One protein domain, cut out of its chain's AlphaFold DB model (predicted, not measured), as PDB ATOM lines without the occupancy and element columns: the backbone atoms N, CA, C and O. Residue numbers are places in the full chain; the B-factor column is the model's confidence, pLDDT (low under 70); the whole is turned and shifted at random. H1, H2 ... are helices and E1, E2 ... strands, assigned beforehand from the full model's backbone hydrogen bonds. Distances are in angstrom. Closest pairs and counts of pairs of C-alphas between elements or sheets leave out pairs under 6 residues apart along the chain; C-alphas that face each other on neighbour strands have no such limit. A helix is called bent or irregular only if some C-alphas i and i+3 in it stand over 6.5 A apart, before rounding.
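Overview. This is residues 4 to 130 of the 131 residues of the protein "GNAT family N-acetyltransferase" of bacterium (UniProt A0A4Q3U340). The model has two lobes: a small layered body, in which the long helix H4 covers one face of the three-stranded sheet E3 E4 E5 and the short H1 lies over part of the other face, and, away from this body, a two-stranded ribbon of E1 and E2 with H2 between them in the chain. The short H3 packs loosely beside H1. The printed part has 127 residues with four named helices and five named strands, in the order H1 E1 H2 E2 H3 E3 E4 E5 H4. Both sheets, E3 E4 E5 and E1 E2, are antiparallel, and the class is mixed, helices and strands. The whole is only just compact, close to loose, with a radius of gyration of the C-alphas of 16.3 A, and spans 45 by 33 by 26 A.

Arrangement. Residues 4 to 5 make a short antiparallel pairing with residues 68 to 69 of E3, residues 66 to 71. H1, residues 7 to 13, is on the sheet of E3, E4, residues 74 to 80, and E5, residues 95 to 102, at a height over the sheet of 9.2 A; its closest C-alphas to E3 are those of Leu 7 and Leu 68, 6.5 A apart. E1, residues 20 to 26, and E2, residues 38 to 46, are antiparallel neighbours at 153 degrees, with N 22 and O 44 2.9 A apart; E2 bends by 90 degrees at residue 42. H2, residues 28 to 32, is apart from E3, E4 and E5. H3, residues 54 to 59, only just touches H1, with 3 pairs of C-alphas within 8 A; the closest are those of Leu 10 and Leu 55, 6.1 A apart. E3, E4 and E5 form a meander, each strand the antiparallel neighbour of the one before: N 69 and O 76 are 2.8 A apart, and so are N 98 and O 77. H4, residues 111 to 127, is on the opposite face from H1, making three layers, helices on both faces of a sheet; it runs along the strands, at 24 degrees to E4 on the local plane, and its closest C-alphas to E5 are those of Ala 95 and Thr 123, 6.2 A apart. Every O i to N i+4 pair is within hydrogen-bond range in H2 and H4, against 1 of 3 in H1 and 0 of 2 in H3, where 2 of 4 and 2 of 3 O i to N i+3 pairs are.

Along the chain. H1 begins with C-alpha 7 at (-15.474, 39.839, -38.239). H1 and H3 are irregular: C-alphas 8 and 11 are 8.2 A apart, and C-alphas 55 and 58 are 7.0 A apart. From first to last C-alpha E2 measures 17.3 A, E4 20.2 A, E5 20.4 A and H4 24.7 A; H4 ends with C-alpha 127 at (-9.792, 25.388, -28.449).

Size, cuts and confidence. The two C-alphas farthest apart are those of Pro 42 and Asp 130, 47.4 A. The printed part has no cut, and the link from E4 to E5, 14 residues, is long. The mean pLDDT of the printed part is 91.1; residues 4 to 8 and 129 to 130 are under 70.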
ATOM      1  N   ARG A   4     -13.296  41.806 -28.034       59.81
ATOM      2  CA  ARG A   4     -13.476  40.946 -29.210       59.81
ATOM      3  C   ARG A   4     -14.356  41.704 -30.202       59.81
ATOM      4  O   ARG A   4     -15.455  42.110 -29.833       59.81
ATOM      5  N   GLY A   5     -13.860  41.922 -31.414       58.41
ATOM      6  CA  GLY A   5     -14.642  42.492 -32.507       58.41
ATOM      7  C   GLY A   5     -15.378  41.401 -33.282       58.41
ATOM      8  O   GLY A   5     -14.908  40.266 -33.363       58.41
ATOM      9  N   GLU A   6     -16.518  41.745 -33.874       59.09
ATOM     10  CA  GLU A   6     -17.112  40.922 -34.927       59.09
ATOM     11  C   GLU A   6     -16.264  41.017 -36.204       59.09
ATOM     12  O   GLU A   6     -15.749  42.082 -36.554       59.09
ATOM     13  N   LEU A   7     -16.162  39.909 -36.942       59.97
ATOM     14  CA  LEU A   7     -15.474  39.839 -38.239       59.97
ATOM     15  C   LEU A   7     -16.057  40.799 -39.289       59.97
ATOM     16  O   LEU A   7     -15.395  41.107 -40.278       59.97
ATOM     17  N   SER A   8     -17.275  41.299 -39.057       56.91
ATOM     18  CA  SER A   8     -17.960  42.302 -39.874       56.91
ATOM     19  C   SER A   8     -17.225  43.648 -39.950       56.91
ATOM     20  O   SER A   8     -17.585  44.471 -40.787       56.91
ATOM     21  N   ASN A   9     -16.182  43.883 -39.141       80.81
ATOM     22  CA  ASN A   9     -15.520  45.184 -39.058       80.81
ATOM     23  C   ASN A   9     -14.045  45.199 -39.507       80.81
ATOM     24  O   ASN A   9     -13.210  45.892 -38.915       80.81
ATOM     25  N   LEU A  10     -13.709  44.472 -40.582       90.81
ATOM     26  CA  LEU A  10     -12.384  44.573 -41.212       90.81
ATOM     27  C   LEU A  10     -12.057  46.012 -41.660       90.81
ATOM     28  O   LEU A  10     -10.894  46.405 -41.650       90.81
ATOM     29  N   GLU A  11     -13.064  46.834 -41.971       91.19
ATOM     30  CA  GLU A  11     -12.862  48.257 -42.272       91.19
ATOM     31  C   GLU A  11     -12.286  49.045 -41.086       91.19
ATOM     32  O   GLU A  11     -11.391  49.866 -41.274       91.19
ATOM     33  N   SER A  12     -12.759  48.808 -39.856       89.88
ATOM     34  CA  SER A  12     -12.140  49.374 -38.646       89.88
ATOM     35  C   SER A  12     -10.749  48.796 -38.415       89.88
ATOM     36  O   SER A  12      -9.825  49.532 -38.067       89.88
ATOM     37  N   TYR A  13     -10.584  47.492 -38.653       92.69
ATOM     38  CA  TYR A  13      -9.323  46.784 -38.453       92.69
ATOM     39  C   TYR A  13      -8.168  47.412 -39.248       92.69
ATOM     40  O   TYR A  13      -7.102  47.677 -38.688       92.69
ATOM     41  N   ILE A  14      -8.397  47.729 -40.527       94.00
ATOM     42  CA  ILE A  14      -7.374  48.315 -41.407       94.00
ATOM     43  C   ILE A  14      -7.057  49.788 -41.112       94.00
ATOM     44  O   ILE A  14      -6.116  50.331 -41.684       94.00
ATOM     45  N   ARG A  15      -7.802  50.459 -40.217       93.94
ATOM     46  CA  ARG A  15      -7.487  51.848 -39.830       93.94
ATOM     47  C   ARG A  15      -6.174  51.956 -39.063       93.94
ATOM     48  O   ARG A  15      -5.603  53.041 -39.008       93.94
ATOM     49  N   VAL A  16      -5.700  50.858 -38.471       95.69
ATOM     50  CA  VAL A  16      -4.368  50.796 -37.868       95.69
ATOM     51  C   VAL A  16      -3.389  50.257 -38.916       95.69
ATOM     52  O   VAL A  16      -3.523  49.103 -39.322       95.69
ATOM     53  N   PRO A  17      -2.395  51.043 -39.363       95.12
ATOM     54  CA  PRO A  17      -1.456  50.581 -40.379       95.12
ATOM     55  C   PRO A  17      -0.472  49.563 -39.796       95.12
ATOM     56  O   PRO A  17      -0.013  49.695 -38.653       95.12
ATOM     57  N   ILE A  18      -0.094  48.569 -40.602       95.31
ATOM     58  CA  ILE A  18       0.947  47.597 -40.233       95.31
ATOM     59  C   ILE A  18       2.364  48.076 -40.586       95.31
ATOM     60  O   ILE A  18       3.342  47.585 -40.018       95.31
ATOM     61  N   ALA A  19       2.474  49.066 -41.475       95.31
ATOM     62  CA  ALA A  19       3.743  49.554 -41.998       95.31
ATOM     63  C   ALA A  19       4.705  50.038 -40.902       95.31
ATOM     64  O   ALA A  19       4.319  50.790 -39.998       95.31
ATOM     65  N   PHE A  20       5.982  49.660 -40.981       92.75
ATOM     66  CA  PHE A  20       7.029  50.210 -40.117       92.75
ATOM     67  C   PHE A  20       8.346  50.426 -40.854       92.75
ATOM     68  O   PHE A  20       8.718  49.670 -41.750       92.75
ATOM     69  N   SER A  21       9.082  51.448 -40.423       93.50
ATOM     70  CA  SER A  21      10.410  51.758 -40.944       93.50
ATOM     71  C   SER A  21      11.492  51.141 -40.060       93.50
ATOM     72  O   SER A  21      11.425  51.212 -38.831       93.50
ATOM     73  N   GLY A  22      12.504  50.550 -40.688       93.88
ATOM     74  CA  GLY A  22      13.677  49.984 -40.031       93.88
ATOM     75  C   GLY A  22      14.965  50.653 -40.504       93.88
ATOM     76  O   GLY A  22      15.059  51.137 -41.628       93.88
ATOM     77  N   ARG A  23      15.972  50.680 -39.627       97.50
ATOM     78  CA  ARG A  23      17.326  51.209 -39.909       97.50
ATOM     79  C   ARG A  23      18.449  50.286 -39.436       97.50
ATOM     80  O   ARG A  23      19.629  50.596 -39.569       97.50
ATOM     81  N   SER A  24      18.076  49.171 -38.831       96.88
ATOM     82  CA  SER A  24      18.977  48.170 -38.288       96.88
ATOM     83  C   SER A  24      18.310  46.800 -38.364       96.88
ATOM     84  O   SER A  24      17.097  46.679 -38.561       96.88
ATOM     85  N   ARG A  25      19.121  45.756 -38.235       95.88
ATOM     86  CA  ARG A  25      18.684  44.368 -38.071       95.88
ATOM     87  C   ARG A  25      19.465  43.731 -36.932       95.88
ATOM     88  O   ARG A  25      20.575  44.165 -36.643       95.88
ATOM     89  N   LEU A  26      18.923  42.681 -36.327       97.31
ATOM     90  CA  LEU A  26      19.669  41.918 -35.330       97.31
ATOM     91  C   LEU A  26      20.785  41.103 -35.995       97.31
ATOM     92  O   LEU A  26      20.579  40.484 -37.044       97.31
ATOM     93  N   GLU A  27      21.964  41.091 -35.378       97.88
ATOM     94  CA  GLU A  27      23.022  40.158 -35.737       97.88
ATOM     95  C   GLU A  27      22.592  38.734 -35.366       97.88
ATOM     96  O   GLU A  27      22.292  38.433 -34.211       97.88
ATOM     97  N   LEU A  28      22.592  37.836 -36.354       97.00
ATOM     98  CA  LEU A  28      22.147  36.455 -36.165       97.00
ATOM     99  C   LEU A  28      23.017  35.670 -35.174       97.00
ATOM    100  O   LEU A  28      22.485  34.833 -34.448       97.00
ATOM    101  N   GLN A  29      24.331  35.915 -35.144       97.19
ATOM    102  CA  GLN A  29      25.237  35.191 -34.251       97.19
ATOM    103  C   GLN A  29      25.012  35.600 -32.790       97.19
ATOM    104  O   GLN A  29      24.731  34.733 -31.966       97.19
ATOM    105  N   ALA A  30      25.011  36.901 -32.477       97.38
ATOM    106  CA  ALA A  30      24.620  37.397 -31.162       97.38
ATOM    107  C   ALA A  30      23.223  36.919 -30.746       97.38
ATOM    108  O   ALA A  30      23.049  36.500 -29.603       97.38
ATOM    109  N   LEU A  31      22.244  36.919 -31.661       96.62
ATOM    110  CA  LEU A  31      20.886  36.473 -31.345       96.62
ATOM    111  C   LEU A  31      20.850  35.001 -30.906       96.62
ATOM    112  O   LEU A  31      20.146  34.667 -29.954       96.62
ATOM    113  N   ARG A  32      21.644  34.130 -31.543       96.25
ATOM    114  CA  ARG A  32      21.798  32.718 -31.136       96.25
ATOM    115  C   ARG A  32      22.414  32.560 -29.746       96.25
ATOM    116  O   ARG A  32      22.165  31.562 -29.082       96.25
ATOM    117  N   GLU A  33      23.176  33.550 -29.301       97.44
ATOM    118  CA  GLU A  33      23.774  33.626 -27.965       97.44
ATOM    119  C   GLU A  33      22.876  34.376 -26.960       97.44
ATOM    120  O   GLU A  33      23.301  34.673 -25.845       97.44
ATOM    121  N   GLY A  34      21.638  34.716 -27.343       96.38
ATOM    122  CA  GLY A  34      20.687  35.440 -26.496       96.38
ATOM    123  C   GLY A  34      20.972  36.939 -26.363       96.38
ATOM    124  O   GLY A  34      20.413  37.599 -25.487       96.38
ATOM    125  N   ARG A  35      21.836  37.497 -27.215       97.56
ATOM    126  CA  ARG A  35      22.207  38.916 -27.216       97.56
ATOM    127  C   ARG A  35      21.502  39.655 -28.354       97.56
ATOM    128  O   ARG A  35      21.527  39.232 -29.504       97.56
ATOM    129  N   PHE A  36      20.919  40.809 -28.045       96.88
ATOM    130  CA  PHE A  36      20.238  41.662 -29.021       96.88
ATOM    131  C   PHE A  36      21.196  42.747 -29.516       96.88
ATOM    132  O   PHE A  36      21.214  43.859 -28.994       96.88
ATOM    133  N   VAL A  37      22.038  42.400 -30.492       97.88
ATOM    134  CA  VAL A  37      22.994  43.335 -31.107       97.88
ATOM    135  C   VAL A  37      22.432  43.823 -32.436       97.88
ATOM    136  O   VAL A  37      22.180  43.023 -33.333       97.88
ATOM    137  N   GLU A  38      22.234  45.131 -32.568       97.62
ATOM    138  CA  GLU A  38      21.763  45.752 -33.806       97.62
ATOM    139  C   GLU A  38      22.925  46.104 -34.745       97.62
ATOM    140  O   GLU A  38      23.906  46.727 -34.339       97.62
ATOM    141  N   ILE A  39      22.784  45.758 -36.025       97.94
ATOM    142  CA  ILE A  39      23.676  46.172 -37.112       97.94
ATOM    143  C   ILE A  39      22.921  47.164 -38.005       97.94
ATOM    144  O   ILE A  39      21.837  46.811 -38.488       97.94
ATOM    145  N   PRO A  40      23.464  48.370 -38.260       98.00
ATOM    146  CA  PRO A  40      22.861  49.335 -39.176       98.00
ATOM    147  C   PRO A  40      22.657  48.768 -40.587       98.00
ATOM    148  O   PRO A  40      23.488  48.014 -41.096       98.00
ATOM    149  N   VAL A  41      21.566  49.165 -41.236       97.56
ATOM    150  CA  VAL A  41      21.257  48.857 -42.642       97.56
ATOM    151  C   VAL A  41      20.701  50.107 -43.335       97.56
ATOM    152  O   VAL A  41      20.260  51.027 -42.640       97.56
ATOM    153  N   PRO A  42      20.692  50.174 -44.682       97.88
ATOM    154  CA  PRO A  42      19.949  51.214 -45.385       97.88
ATOM    155  C   PRO A  42      18.497  51.270 -44.889       97.88
ATOM    156  O   PRO A  42      17.908  50.205 -44.672       97.88
ATOM    157  N   PRO A  43      17.919  52.471 -44.694       97.06
ATOM    158  CA  PRO A  43      16.532  52.600 -44.283       97.06
ATOM    159  C   PRO A  43      15.615  51.813 -45.212       97.06
ATOM    160  O   PRO A  43      15.736  51.898 -46.434       97.06
ATOM    161  N   PHE A  44      14.706  51.049 -44.624       94.31
ATOM    162  CA  PHE A  44      13.718  50.284 -45.366       94.31
ATOM    163  C   PHE A  44      12.349  50.452 -44.728       94.31
ATOM    164  O   PHE A  44      12.228  50.705 -43.526       94.31
ATOM    165  N   GLU A  45      11.321  50.279 -45.541       94.88
ATOM    166  CA  GLU A  45       9.946  50.201 -45.089       94.88
ATOM    167  C   GLU A  45       9.452  48.774 -45.269       94.88
ATOM    168  O   GLU A  45       9.697  48.135 -46.294       94.88
ATOM    169  N   LYS A  46       8.789  48.259 -44.241       92.69
ATOM    170  CA  LYS A  46       8.069  47.000 -44.311       92.69
ATOM    171  C   LYS A  46       6.590  47.315 -44.217       92.69
ATOM    172  O   LYS A  46       6.106  47.596 -43.123       92.69
ATOM    173  N   ASP A  47       5.906  47.250 -45.350       94.94
ATOM    174  CA  ASP A  47       4.465  47.444 -45.446       94.94
ATOM    175  C   ASP A  47       3.806  46.203 -46.057       94.94
ATOM    176  O   ASP A  47       4.010  45.883 -47.227       94.94
ATOM    177  N   TYR A  48       3.050  45.473 -45.235       91.69
ATOM    178  CA  TYR A  48       2.284  44.319 -45.698       91.69
ATOM    179  C   TYR A  48       0.959  44.724 -46.350       91.69
ATOM    180  O   TYR A  48       0.476  43.967 -47.188       91.69
ATOM    181  N   ASP A  49       0.411  45.907 -46.046       93.31
ATOM    182  CA  ASP A  49      -0.834  46.378 -46.667       93.31
ATOM    183  C   ASP A  49      -0.624  46.686 -48.161       93.31
ATOM    184  O   ASP A  49      -1.543  46.522 -48.963       93.31
ATOM    185  N   ALA A  50       0.604  47.044 -48.555       92.88
ATOM    186  CA  ALA A  50       1.011  47.177 -49.955       92.88
ATOM    187  C   ALA A  50       1.061  45.839 -50.723       92.88
ATOM    188  O   ALA A  50       1.076  45.845 -51.955       92.88
ATOM    189  N   LEU A  51       1.112  44.699 -50.019       90.56
ATOM    190  CA  LEU A  51       1.139  43.362 -50.619       90.56
ATOM    191  C   LEU A  51      -0.253  42.721 -50.633       90.56
ATOM    192  O   LEU A  51      -0.688  42.224 -51.669       90.56
ATOM    193  N   GLU A  52      -0.944  42.724 -49.493       91.06
ATOM    194  CA  GLU A  52      -2.300  42.195 -49.347       91.06
ATOM    195  C   GLU A  52      -3.030  42.921 -48.210       91.06
ATOM    196  O   GLU A  52      -2.579  42.933 -47.065       91.06
ATOM    197  N   SER A  53      -4.195  43.496 -48.516       92.12
ATOM    198  CA  SER A  53      -5.060  44.106 -47.504       92.12
ATOM    199  C   SER A  53      -5.872  43.039 -46.764       92.12
ATOM    200  O   SER A  53      -6.405  42.136 -47.411       92.12
ATOM    201  N   PRO A  54      -6.110  43.178 -45.445       94.88
ATOM    202  CA  PRO A  54      -7.061  42.331 -44.725       94.88
ATOM    203  C   PRO A  54      -8.471  42.278 -45.327       94.88
ATOM    204  O   PRO A  54      -9.176  41.289 -45.144       94.88
ATOM    205  N   LEU A  55      -8.884  43.304 -46.083       93.69
ATOM    206  CA  LEU A  55     -10.167  43.309 -46.800       93.69
ATOM    207  C   LEU A  55     -10.260  42.224 -47.885       93.69
ATOM    208  O   LEU A  55     -11.358  41.865 -48.304       93.69
ATOM    209  N   GLU A  56      -9.123  41.699 -48.334       93.56
ATOM    210  CA  GLU A  56      -9.035  40.659 -49.356       93.56
ATOM    211  C   GLU A  56      -9.120  39.243 -48.761       93.56
ATOM    212  O   GLU A  56      -9.417  38.290 -49.486       93.56
ATOM    213  N   TRP A  57      -8.936  39.081 -47.444       94.44
ATOM    214  CA  TRP A  57      -8.970  37.770 -46.787       94.44
ATOM    215  C   TRP A  57     -10.255  36.966 -47.042       94.44
ATOM    216  O   TRP A  57     -10.119  35.776 -47.333       94.44
ATOM    217  N   PRO A  58     -11.479  37.543 -47.042       93.56
ATOM    218  CA  PRO A  58     -12.703  36.787 -47.334       93.56
ATOM    219  C   PRO A  58     -12.746  36.151 -48.732       93.56
ATOM    220  O   PRO A  58     -13.544  35.248 -48.969       93.56
ATOM    221  N   ARG A  59     -11.915  36.612 -49.680       93.06
ATOM    222  CA  ARG A  59     -11.811  35.998 -51.016       93.06
ATOM    223  C   ARG A  59     -10.983  34.713 -51.008       93.06
ATOM    224  O   ARG A  59     -11.061  33.940 -51.958       93.06
ATOM    225  N   ARG A  60     -10.168  34.509 -49.970       91.44
ATOM    226  CA  ARG A  60      -9.175  33.428 -49.875       91.44
ATOM    227  C   ARG A  60      -9.466  32.449 -48.751       91.44
ATOM    228  O   ARG A  60      -9.192  31.263 -48.897       91.44
ATOM    229  N   PHE A  61      -9.981  32.954 -47.639       93.12
ATOM    230  CA  PHE A  61     -10.164  32.204 -46.411       93.12
ATOM    231  C   PHE A  61     -11.613  32.270 -45.957       93.12
ATOM    232  O   PHE A  61     -12.278  33.304 -46.044       93.12
ATOM    233  N   ASP A  62     -12.073  31.156 -45.404       92.50
ATOM    234  CA  ASP A  62     -13.291  31.123 -44.619       92.50
ATOM    235  C   ASP A  62     -12.999  31.668 -43.218       92.50
ATOM    236  O   ASP A  62     -12.362  31.012 -42.394       92.50
ATOM    237  N   LEU A  63     -13.451  32.892 -42.955       92.50
ATOM    238  CA  LEU A  63     -13.113  33.599 -41.725       92.50
ATOM    239  C   LEU A  63     -13.947  33.168 -40.511       92.50
ATOM    240  O   LEU A  63     -13.757  33.732 -39.442       92.50
ATOM    241  N   ARG A  64     -14.858  32.188 -40.622       90.75
ATOM    242  CA  ARG A  64     -15.758  31.790 -39.514       90.75
ATOM    243  C   ARG A  64     -15.038  31.470 -38.200       90.75
ATOM    244  O   ARG A  64     -15.587  31.733 -37.135       90.75
ATOM    245  N   HIS A  65     -13.814  30.952 -38.273       91.25
ATOM    246  CA  HIS A  65     -12.979  30.633 -37.112       91.25
ATOM    247  C   HIS A  65     -11.846  31.653 -36.917       91.25
ATOM    248  O   HIS A  65     -10.713  31.317 -36.581       91.25
ATOM    249  N   TRP A  66     -12.134  32.927 -37.166       92.94
ATOM    250  CA  TRP A  66     -11.211  34.025 -36.908       92.94
ATOM    251  C   TRP A  66     -11.752  34.917 -35.800       92.94
ATOM    252  O   TRP A  66     -12.958  35.113 -35.654       92.94
ATOM    253  N   VAL A  67     -10.846  35.490 -35.018       91.62
ATOM    254  CA  VAL A  67     -11.172  36.464 -33.978       91.62
ATOM    255  C   VAL A  67     -10.351  37.718 -34.195       91.62
ATOM    256  O   VAL A  67      -9.125  37.658 -34.301       91.62
ATOM    257  N   LEU A  68     -11.034  38.861 -34.207       92.31
ATOM    258  CA  LEU A  68     -10.398  40.172 -34.179       92.31
ATOM    259  C   LEU A  68     -10.310  40.655 -32.729       92.31
ATOM    260  O   LEU A  68     -11.300  40.672 -31.993       92.31
ATOM    261  N   LEU A  69      -9.110  41.041 -32.317       92.06
ATOM    262  CA  LEU A  69      -8.809  41.589 -31.003       92.06
ATOM    263  C   LEU A  69      -8.455  43.063 -31.147       92.06
ATOM    264  O   LEU A  69      -7.633  43.433 -31.988       92.06
ATOM    265  N   GLU A  70      -9.034  43.899 -30.291       91.31
ATOM    266  CA  GLU A  70      -8.804  45.339 -30.328       91.31
ATOM    267  C   GLU A  70      -8.383  45.892 -28.968       91.31
ATOM    268  O   GLU A  70      -8.996  45.602 -27.938       91.31
ATOM    269  N   THR A  71      -7.363  46.749 -28.973       90.50
ATOM    270  CA  THR A  71      -7.001  47.628 -27.854       90.50
ATOM    271  C   THR A  71      -7.049  49.082 -28.301       90.50
ATOM    272  O   THR A  71      -7.217  49.385 -29.484       90.50
ATOM    273  N   ASP A  72      -6.821  49.998 -27.364       90.06
ATOM    274  CA  ASP A  72      -6.474  51.366 -27.736       90.06
ATOM    275  C   ASP A  72      -5.175  51.356 -28.566       90.06
ATOM    276  O   ASP A  72      -4.177  50.759 -28.150       90.06
ATOM    277  N   GLY A  73      -5.239  51.888 -29.788       91.62
ATOM    278  CA  GLY A  73      -4.130  51.918 -30.749       91.62
ATOM    279  C   GLY A  73      -3.604  50.564 -31.252       91.62
ATOM    280  O   GLY A  73      -2.515  50.527 -31.822       91.62
ATOM    281  N   GLY A  74      -4.311  49.448 -31.048       95.06
ATOM    282  CA  GLY A  74      -3.807  48.116 -31.405       95.06
ATOM    283  C   GLY A  74      -4.872  47.176 -31.961       95.06
ATOM    284  O   GLY A  74      -6.020  47.202 -31.518       95.06
ATOM    285  N   ARG A  75      -4.496  46.345 -32.936       95.44
ATOM    286  CA  ARG A  75      -5.361  45.342 -33.571       95.44
ATOM    287  C   ARG A  75      -4.605  44.028 -33.755       95.44
ATOM    288  O   ARG A  75      -3.401  44.047 -33.988       95.44
ATOM    289  N   ALA A  76      -5.291  42.900 -33.630       95.50
ATOM    290  CA  ALA A  76      -4.737  41.593 -33.966       95.50
ATOM    291  C   ALA A  76      -5.816  40.664 -34.526       95.50
ATOM    292  O   ALA A  76      -6.964  40.721 -34.084       95.50
ATOM    293  N   ALA A  77      -5.437  39.798 -35.458       94.75
ATOM    294  CA  ALA A  77      -6.285  38.755 -36.011       94.75
ATOM    295  C   ALA A  77      -5.722  37.391 -35.618       94.75
ATOM    296  O   ALA A  77      -4.536  37.115 -35.805       94.75
ATOM    297  N   VAL A  78      -6.580  36.540 -35.066       94.44
ATOM    298  CA  VAL A  78      -6.234  35.178 -34.664       94.44
ATOM    299  C   VAL A  78      -7.083  34.218 -35.476       94.44
ATOM    300  O   VAL A  78      -8.307  34.269 -35.384       94.44
ATOM    301  N   ALA A  79      -6.440  33.351 -36.249       94.50
ATOM    302  CA  ALA A  79      -7.096  32.286 -36.991       94.50
ATOM    303  C   ALA A  79      -6.928  30.963 -36.240       94.50
ATOM    304  O   ALA A  79      -5.847  30.660 -35.741       94.50
ATOM    305  N   TRP A  80      -7.976  30.159 -36.169       93.50
ATOM    306  CA  TRP A  80      -7.935  28.793 -35.648       93.50
ATOM    307  C   TRP A  80      -8.853  27.927 -36.509       93.50
ATOM    308  O   TRP A  80      -9.646  28.480 -37.265       93.50
ATOM    309  N   ASN A  81      -8.694  26.600 -36.493       92.81
ATOM    310  CA  ASN A  81      -9.563  25.648 -37.211       92.81
ATOM    311  C   ASN A  81     -10.004  26.104 -38.632       92.81
ATOM    312  O   ASN A  81     -11.163  25.973 -39.030       92.81
ATOM    313  N   THR A  82      -9.097  26.729 -39.391       94.00
ATOM    314  CA  THR A  82      -9.394  27.319 -40.702       94.00
ATOM    315  C   THR A  82      -8.702  26.498 -41.789       94.00
ATOM    316  O   THR A  82      -7.469  26.523 -41.876       94.00
ATOM    317  N   PRO A  83      -9.453  25.777 -42.639       92.56
ATOM    318  CA  PRO A  83      -8.874  25.025 -43.746       92.56
ATOM    319  C   PRO A  83      -8.049  25.915 -44.688       92.56
ATOM    320  O   PRO A  83      -8.453  27.028 -45.014       92.56
ATOM    321  N   GLY A  84      -6.904  25.408 -45.152       91.12
ATOM    322  CA  GLY A  84      -6.031  26.117 -46.097       91.12
ATOM    323  C   GLY A  84      -5.048  27.115 -45.471       91.12
ATOM    324  O   GLY A  84      -4.322  27.775 -46.209       91.12
ATOM    325  N   ILE A  85      -4.990  27.219 -44.138       94.94
ATOM    326  CA  ILE A  85      -3.904  27.921 -43.438       94.94
ATOM    327  C   ILE A  85      -2.837  26.903 -43.025       94.94
ATOM    328  O   ILE A  85      -3.021  26.174 -42.050       94.94
ATOM    329  N   ASP A  86      -1.697  26.876 -43.725       95.00
ATOM    330  CA  ASP A  86      -0.658  25.853 -43.494       95.00
ATOM    331  C   ASP A  86      -0.083  25.883 -42.065       95.00
ATOM    332  O   ASP A  86       0.293  24.845 -41.530       95.00
ATOM    333  N   MET A  87      -0.069  27.048 -41.403       94.88
ATOM    334  CA  MET A  87       0.447  27.215 -40.039       94.88
ATOM    335  C   MET A  87      -0.424  26.527 -38.980       94.88
ATOM    336  O   MET A  87       0.014  26.369 -37.844       94.88
ATOM    337  N   LEU A  88      -1.653  26.137 -39.335       95.31
ATOM    338  CA  LEU A  88      -2.510  25.325 -38.477       95.31
ATOM    339  C   LEU A  88      -2.231  23.825 -38.628       95.31
ATOM    340  O   LEU A  88      -2.757  23.049 -37.844       95.31
ATOM    341  N   GLU A  89      -1.440  23.394 -39.617       95.12
ATOM    342  CA  GLU A  89      -1.065  21.985 -39.838       95.12
ATOM    343  C   GLU A  89      -2.266  21.016 -39.937       95.12
ATOM    344  O   GLU A  89      -2.159  19.829 -39.634       95.12
ATOM    345  N   GLY A  90      -3.440  21.519 -40.342       92.06
ATOM    346  CA  GLY A  90      -4.689  20.748 -40.359       92.06
ATOM    347  C   GLY A  90      -5.237  20.391 -38.971       92.06
ATOM    348  O   GLY A  90      -6.133  19.556 -38.866       92.06
ATOM    349  N   ARG A  91      -4.709  21.007 -37.912       92.50
ATOM    350  CA  ARG A  91      -5.087  20.774 -36.520       92.50
ATOM    351  C   ARG A  91      -6.131  21.781 -36.046       92.50
ATOM    352  O   ARG A  91      -6.130  22.945 -36.445       92.50
ATOM    353  N   ASN A  92      -7.003  21.329 -35.152       89.81
ATOM    354  CA  ASN A  92      -8.016  22.151 -34.486       89.81
ATOM    355  C   ASN A  92      -7.601  22.592 -33.070       89.81
ATOM    356  O   ASN A  92      -8.253  23.457 -32.495       89.81
ATOM    357  N   ASP A  93      -6.495  22.063 -32.540       89.88
ATOM    358  CA  ASP A  93      -5.885  22.450 -31.260       89.88
ATOM    359  C   ASP A  93      -4.759  23.491 -31.419       89.88
ATOM    360  O   ASP A  93      -3.973  23.725 -30.500       89.88
ATOM    361  N   LEU A  94      -4.670  24.128 -32.593       91.81
ATOM    362  CA  LEU A  94      -3.740  25.214 -32.888       91.81
ATOM    363  C   LEU A  94      -4.487  26.494 -33.266       91.81
ATOM    364  O   LEU A  94      -5.545  26.476 -33.896       91.81
ATOM    365  N   ALA A  95      -3.876  27.625 -32.921       93.56
ATOM    366  CA  ALA A  95      -4.275  28.937 -33.400       93.56
ATOM    367  C   ALA A  95      -3.042  29.731 -33.831       93.56
ATOM    368  O   ALA A  95      -1.957  29.595 -33.262       93.56
ATOM    369  N   VAL A  96      -3.231  30.600 -34.812       94.38
ATOM    370  CA  VAL A  96      -2.195  31.438 -35.403       94.38
ATOM    371  C   VAL A  96      -2.566  32.887 -35.150       94.38
ATOM    372  O   VAL A  96      -3.631  33.344 -35.563       94.38
ATOM    373  N   LEU A  97      -1.671  33.631 -34.494       95.31
ATOM    374  CA  LEU A  97      -1.685  35.091 -34.554       95.31
ATOM    375  C   LEU A  97      -1.309  35.491 -35.985       95.31
ATOM    376  O   LEU A  97      -0.129  35.564 -36.319       95.31
ATOM    377  N   TRP A  98      -2.323  35.657 -36.830       95.06
ATOM    378  CA  TRP A  98      -2.181  35.844 -38.271       95.06
ATOM    379  C   TRP A  98      -1.629  37.225 -38.614       95.06
ATOM    380  O   TRP A  98      -0.743  37.365 -39.451       95.06
ATOM    381  N   ASP A  99      -2.130  38.247 -37.927       95.44
ATOM    382  CA  ASP A  99      -1.782  39.642 -38.169       95.44
ATOM    383  C   ASP A  99      -1.813  40.411 -36.841       95.44
ATOM    384  O   ASP A  99      -2.640  40.138 -35.967       95.44
ATOM    385  N   ILE A 100      -0.882  41.352 -36.661       95.38
ATOM    386  CA  ILE A 100      -0.813  42.229 -35.488       95.38
ATOM    387  C   ILE A 100      -0.367  43.628 -35.904       95.38
ATOM    388  O   ILE A 100       0.627  43.809 -36.607       95.38
ATOM    389  N   ARG A 101      -1.099  44.632 -35.427       96.19
ATOM    390  CA  ARG A 101      -0.958  46.037 -35.806       96.19
ATOM    391  C   ARG A 101      -0.930  46.901 -34.560       96.19
ATOM    392  O   ARG A 101      -1.707  46.706 -33.625       96.19
ATOM    393  N   VAL A 102      -0.035  47.881 -34.556       96.62
ATOM    394  CA  VAL A 102       0.063  48.897 -33.505       96.62
ATOM    395  C   VAL A 102       0.219  50.248 -34.182       96.62
ATOM    396  O   VAL A 102       1.131  50.423 -35.001       96.62
ATOM    397  N   ALA A 103      -0.658  51.183 -33.822       96.19
ATOM    398  CA  ALA A 103      -0.661  52.548 -34.323       96.19
ATOM    399  C   ALA A 103       0.737  53.168 -34.147       96.19
ATOM    400  O   ALA A 103       1.338  52.969 -33.085       96.19
ATOM    401  N   PRO A 104       1.290  53.858 -35.163       95.56
ATOM    402  CA  PRO A 104       2.665  54.359 -35.142       95.56
ATOM    403  C   PRO A 104       3.038  55.115 -33.862       95.56
ATOM    404  O   PRO A 104       4.079  54.846 -33.265       95.56
ATOM    405  N   GLU A 105       2.148  55.987 -33.401       95.62
ATOM    406  CA  GLU A 105       2.281  56.817 -32.209       95.62
ATOM    407  C   GLU A 105       2.242  56.028 -30.890       95.62
ATOM    408  O   GLU A 105       2.741  56.514 -29.878       95.62
ATOM    409  N   MET A 106       1.730  54.792 -30.897       96.25
ATOM    410  CA  MET A 106       1.607  53.917 -29.721       96.25
ATOM    411  C   MET A 106       2.685  52.820 -29.653       96.25
ATOM    412  O   MET A 106       2.717  52.003 -28.723       96.25
ATOM    413  N   ARG A 107       3.592  52.763 -30.634       94.31
ATOM    414  CA  ARG A 107       4.686  51.779 -30.660       94.31
ATOM    415  C   ARG A 107       5.686  52.042 -29.534       94.31
ATOM    416  O   ARG A 107       5.888  53.170 -29.102       94.31
ATOM    417  N   GLY A 108       6.299  50.975 -29.021       92.81
ATOM    418  CA  GLY A 108       7.229  51.054 -27.884       92.81
ATOM    419  C   GLY A 108       6.563  51.247 -26.513       92.81
ATOM    420  O   GLY A 108       7.255  51.205 -25.502       92.81
ATOM    421  N   GLN A 109       5.234  51.374 -26.449       96.06
ATOM    422  CA  GLN A 109       4.488  51.623 -25.205       96.06
ATOM    423  C   GLN A 109       3.813  50.364 -24.624       96.06
ATOM    424  O   GLN A 109       2.965  50.440 -23.742       96.06
ATOM    425  N   GLY A 110       4.162  49.175 -25.127       95.88
ATOM    426  CA  GLY A 110       3.638  47.900 -24.622       95.88
ATOM    427  C   GLY A 110       2.296  47.443 -25.209       95.88
ATOM    428  O   GLY A 110       1.841  46.356 -24.855       95.88
ATOM    429  N   VAL A 111       1.694  48.183 -26.150       96.06
ATOM    430  CA  VAL A 111       0.423  47.806 -26.809       96.06
ATOM    431  C   VAL A 111       0.509  46.439 -27.499       96.06
ATOM    432  O   VAL A 111      -0.314  45.562 -27.243       96.06
ATOM    433  N   GLY A 112       1.558  46.203 -28.295       94.81
ATOM    434  CA  GLY A 112       1.770  44.902 -28.945       94.81
ATOM    435  C   GLY A 112       1.912  43.751 -27.942       94.81
ATOM    436  O   GLY A 112       1.335  42.684 -28.128       94.81
ATOM    437  N   LYS A 113       2.597  43.987 -26.813       95.19
ATOM    438  CA  LYS A 113       2.706  43.004 -25.722       95.19
ATOM    439  C   LYS A 113       1.338  42.700 -25.104       95.19
ATOM    440  O   LYS A 113       1.044  41.543 -24.812       95.19
ATOM    441  N   ALA A 114       0.500  43.717 -24.909       94.25
ATOM    442  CA  ALA A 114      -0.851  43.533 -24.391       94.25
ATOM    443  C   ALA A 114      -1.717  42.684 -25.342       94.25
ATOM    444  O   ALA A 114      -2.380  41.759 -24.877       94.25
ATOM    445  N   LEU A 115      -1.651  42.936 -26.654       94.56
ATOM    446  CA  LEU A 115      -2.337  42.135 -27.680       94.56
ATOM    447  C   LEU A 115      -1.885  40.669 -27.680       94.56
ATOM    448  O   LEU A 115      -2.724  39.768 -27.653       94.56
ATOM    449  N   VAL A 116      -0.572  40.421 -27.647       94.31
ATOM    450  CA  VAL A 116      -0.013  39.058 -27.595       94.31
ATOM    451  C   VAL A 116      -0.494  38.316 -26.345       94.31
ATOM    452  O   VAL A 116      -0.950  37.178 -26.433       94.31
ATOM    453  N   ASN A 117      -0.489  38.971 -25.182       92.12
ATOM    454  CA  ASN A 117      -0.987  38.366 -23.945       92.12
ATOM    455  C   ASN A 117      -2.473  37.988 -24.022       92.12
ATOM    456  O   ASN A 117      -2.878  36.967 -23.465       92.12
ATOM    457  N   VAL A 118      -3.303  38.807 -24.678       89.00
ATOM    458  CA  VAL A 118      -4.727  38.488 -24.856       89.00
ATOM    459  C   VAL A 118      -4.932  37.392 -25.894       89.00
ATOM    460  O   VAL A 118      -5.819  36.561 -25.707       89.00
ATOM    461  N   THR A 119      -4.090  37.339 -26.926       88.69
ATOM    462  CA  THR A 119      -4.092  36.255 -27.917       88.69
ATOM    463  C   THR A 119      -3.928  34.904 -27.231       88.69
ATOM    464  O   THR A 119      -4.807  34.062 -27.365       88.69
ATOM    465  N   PHE A 120      -2.905  34.737 -26.382       84.75
ATOM    466  CA  PHE A 120      -2.698  33.488 -25.635       84.75
ATOM    467  C   PHE A 120      -3.911  33.071 -24.796       84.75
ATOM    468  O   PHE A 120      -4.322  31.914 -24.828       84.75
ATOM    469  N   LYS A 121      -4.516  34.014 -24.065       83.00
ATOM    470  CA  LYS A 121      -5.717  33.733 -23.261       83.00
ATOM    471  C   LYS A 121      -6.910  33.340 -24.132       83.00
ATOM    472  O   LYS A 121      -7.691  32.481 -23.746       83.00
ATOM    473  N   THR A 122      -7.048  33.985 -25.287       81.62
ATOM    474  CA  THR A 122      -8.159  33.774 -26.217       81.62
ATOM    475  C   THR A 122      -8.045  32.422 -26.907       81.62
ATOM    476  O   THR A 122      -9.039  31.712 -26.956       81.62
ATOM    477  N   THR A 123      -6.848  32.039 -27.357       79.94
ATOM    478  CA  THR A 123      -6.573  30.733 -27.968       79.94
ATOM    479  C   THR A 123      -7.004  29.573 -27.074       79.94
ATOM    480  O   THR A 123      -7.708  28.693 -27.554       79.94
ATOM    481  N   LEU A 124      -6.670  29.610 -25.778       75.00
ATOM    482  CA  LEU A 124      -7.104  28.578 -24.827       75.00
ATOM    483  C   LEU A 124      -8.635  28.465 -24.789       75.00
ATOM    484  O   LEU A 124      -9.184  27.385 -24.942       75.00
ATOM    485  N   SER A 125      -9.334  29.600 -24.698       77.94
ATOM    486  CA  SER A 125     -10.802  29.604 -24.671       77.94
ATOM    487  C   SER A 125     -11.460  29.162 -25.982       77.94
ATOM    488  O   SER A 125     -12.620  28.774 -25.953       77.94
ATOM    489  N   LEU A 126     -10.784  29.309 -27.126       75.81
ATOM    490  CA  LEU A 126     -11.317  28.910 -28.434       75.81
ATOM    491  C   LEU A 126     -11.207  27.399 -28.633       75.81
ATOM    492  O   LEU A 126     -12.178  26.772 -29.032       75.81
ATOM    493  N   ILE A 127     -10.047  26.826 -28.306       74.88
ATOM    494  CA  ILE A 127      -9.792  25.388 -28.449       74.88
ATOM    495  C   ILE A 127     -10.667  24.585 -27.479       74.88
ATOM    496  O   ILE A 127     -11.246  23.572 -27.865       74.88
ATOM    497  N   ASP A 128     -10.824  25.068 -26.243       73.75
ATOM    498  CA  ASP A 128     -11.625  24.385 -25.220       73.75
ATOM    499  C   ASP A 128     -13.139  24.414 -25.511       73.75
ATOM    500  O   ASP A 128     -13.873  23.585 -24.984       73.75
ATOM    501  N   ALA A 129     -13.631  25.368 -26.313       63.41
ATOM    502  CA  ALA A 129     -15.059  25.504 -26.628       63.41
ATOM    503  C   ALA A 129     -15.544  24.561 -27.746       63.41
ATOM    504  O   ALA A 129     -16.750  24.366 -27.886       63.41
ATOM    505  N   ASP A 130     -14.612  23.999 -28.519       59.16
ATOM    506  CA  ASP A 130     -14.866  23.111 -29.660       59.16
ATOM    507  C   ASP A 130     -14.564  21.627 -29.347       59.16
ATOM    508  O   ASP A 130     -14.662  20.772 -30.232       59.16
TER     509      ASP A 130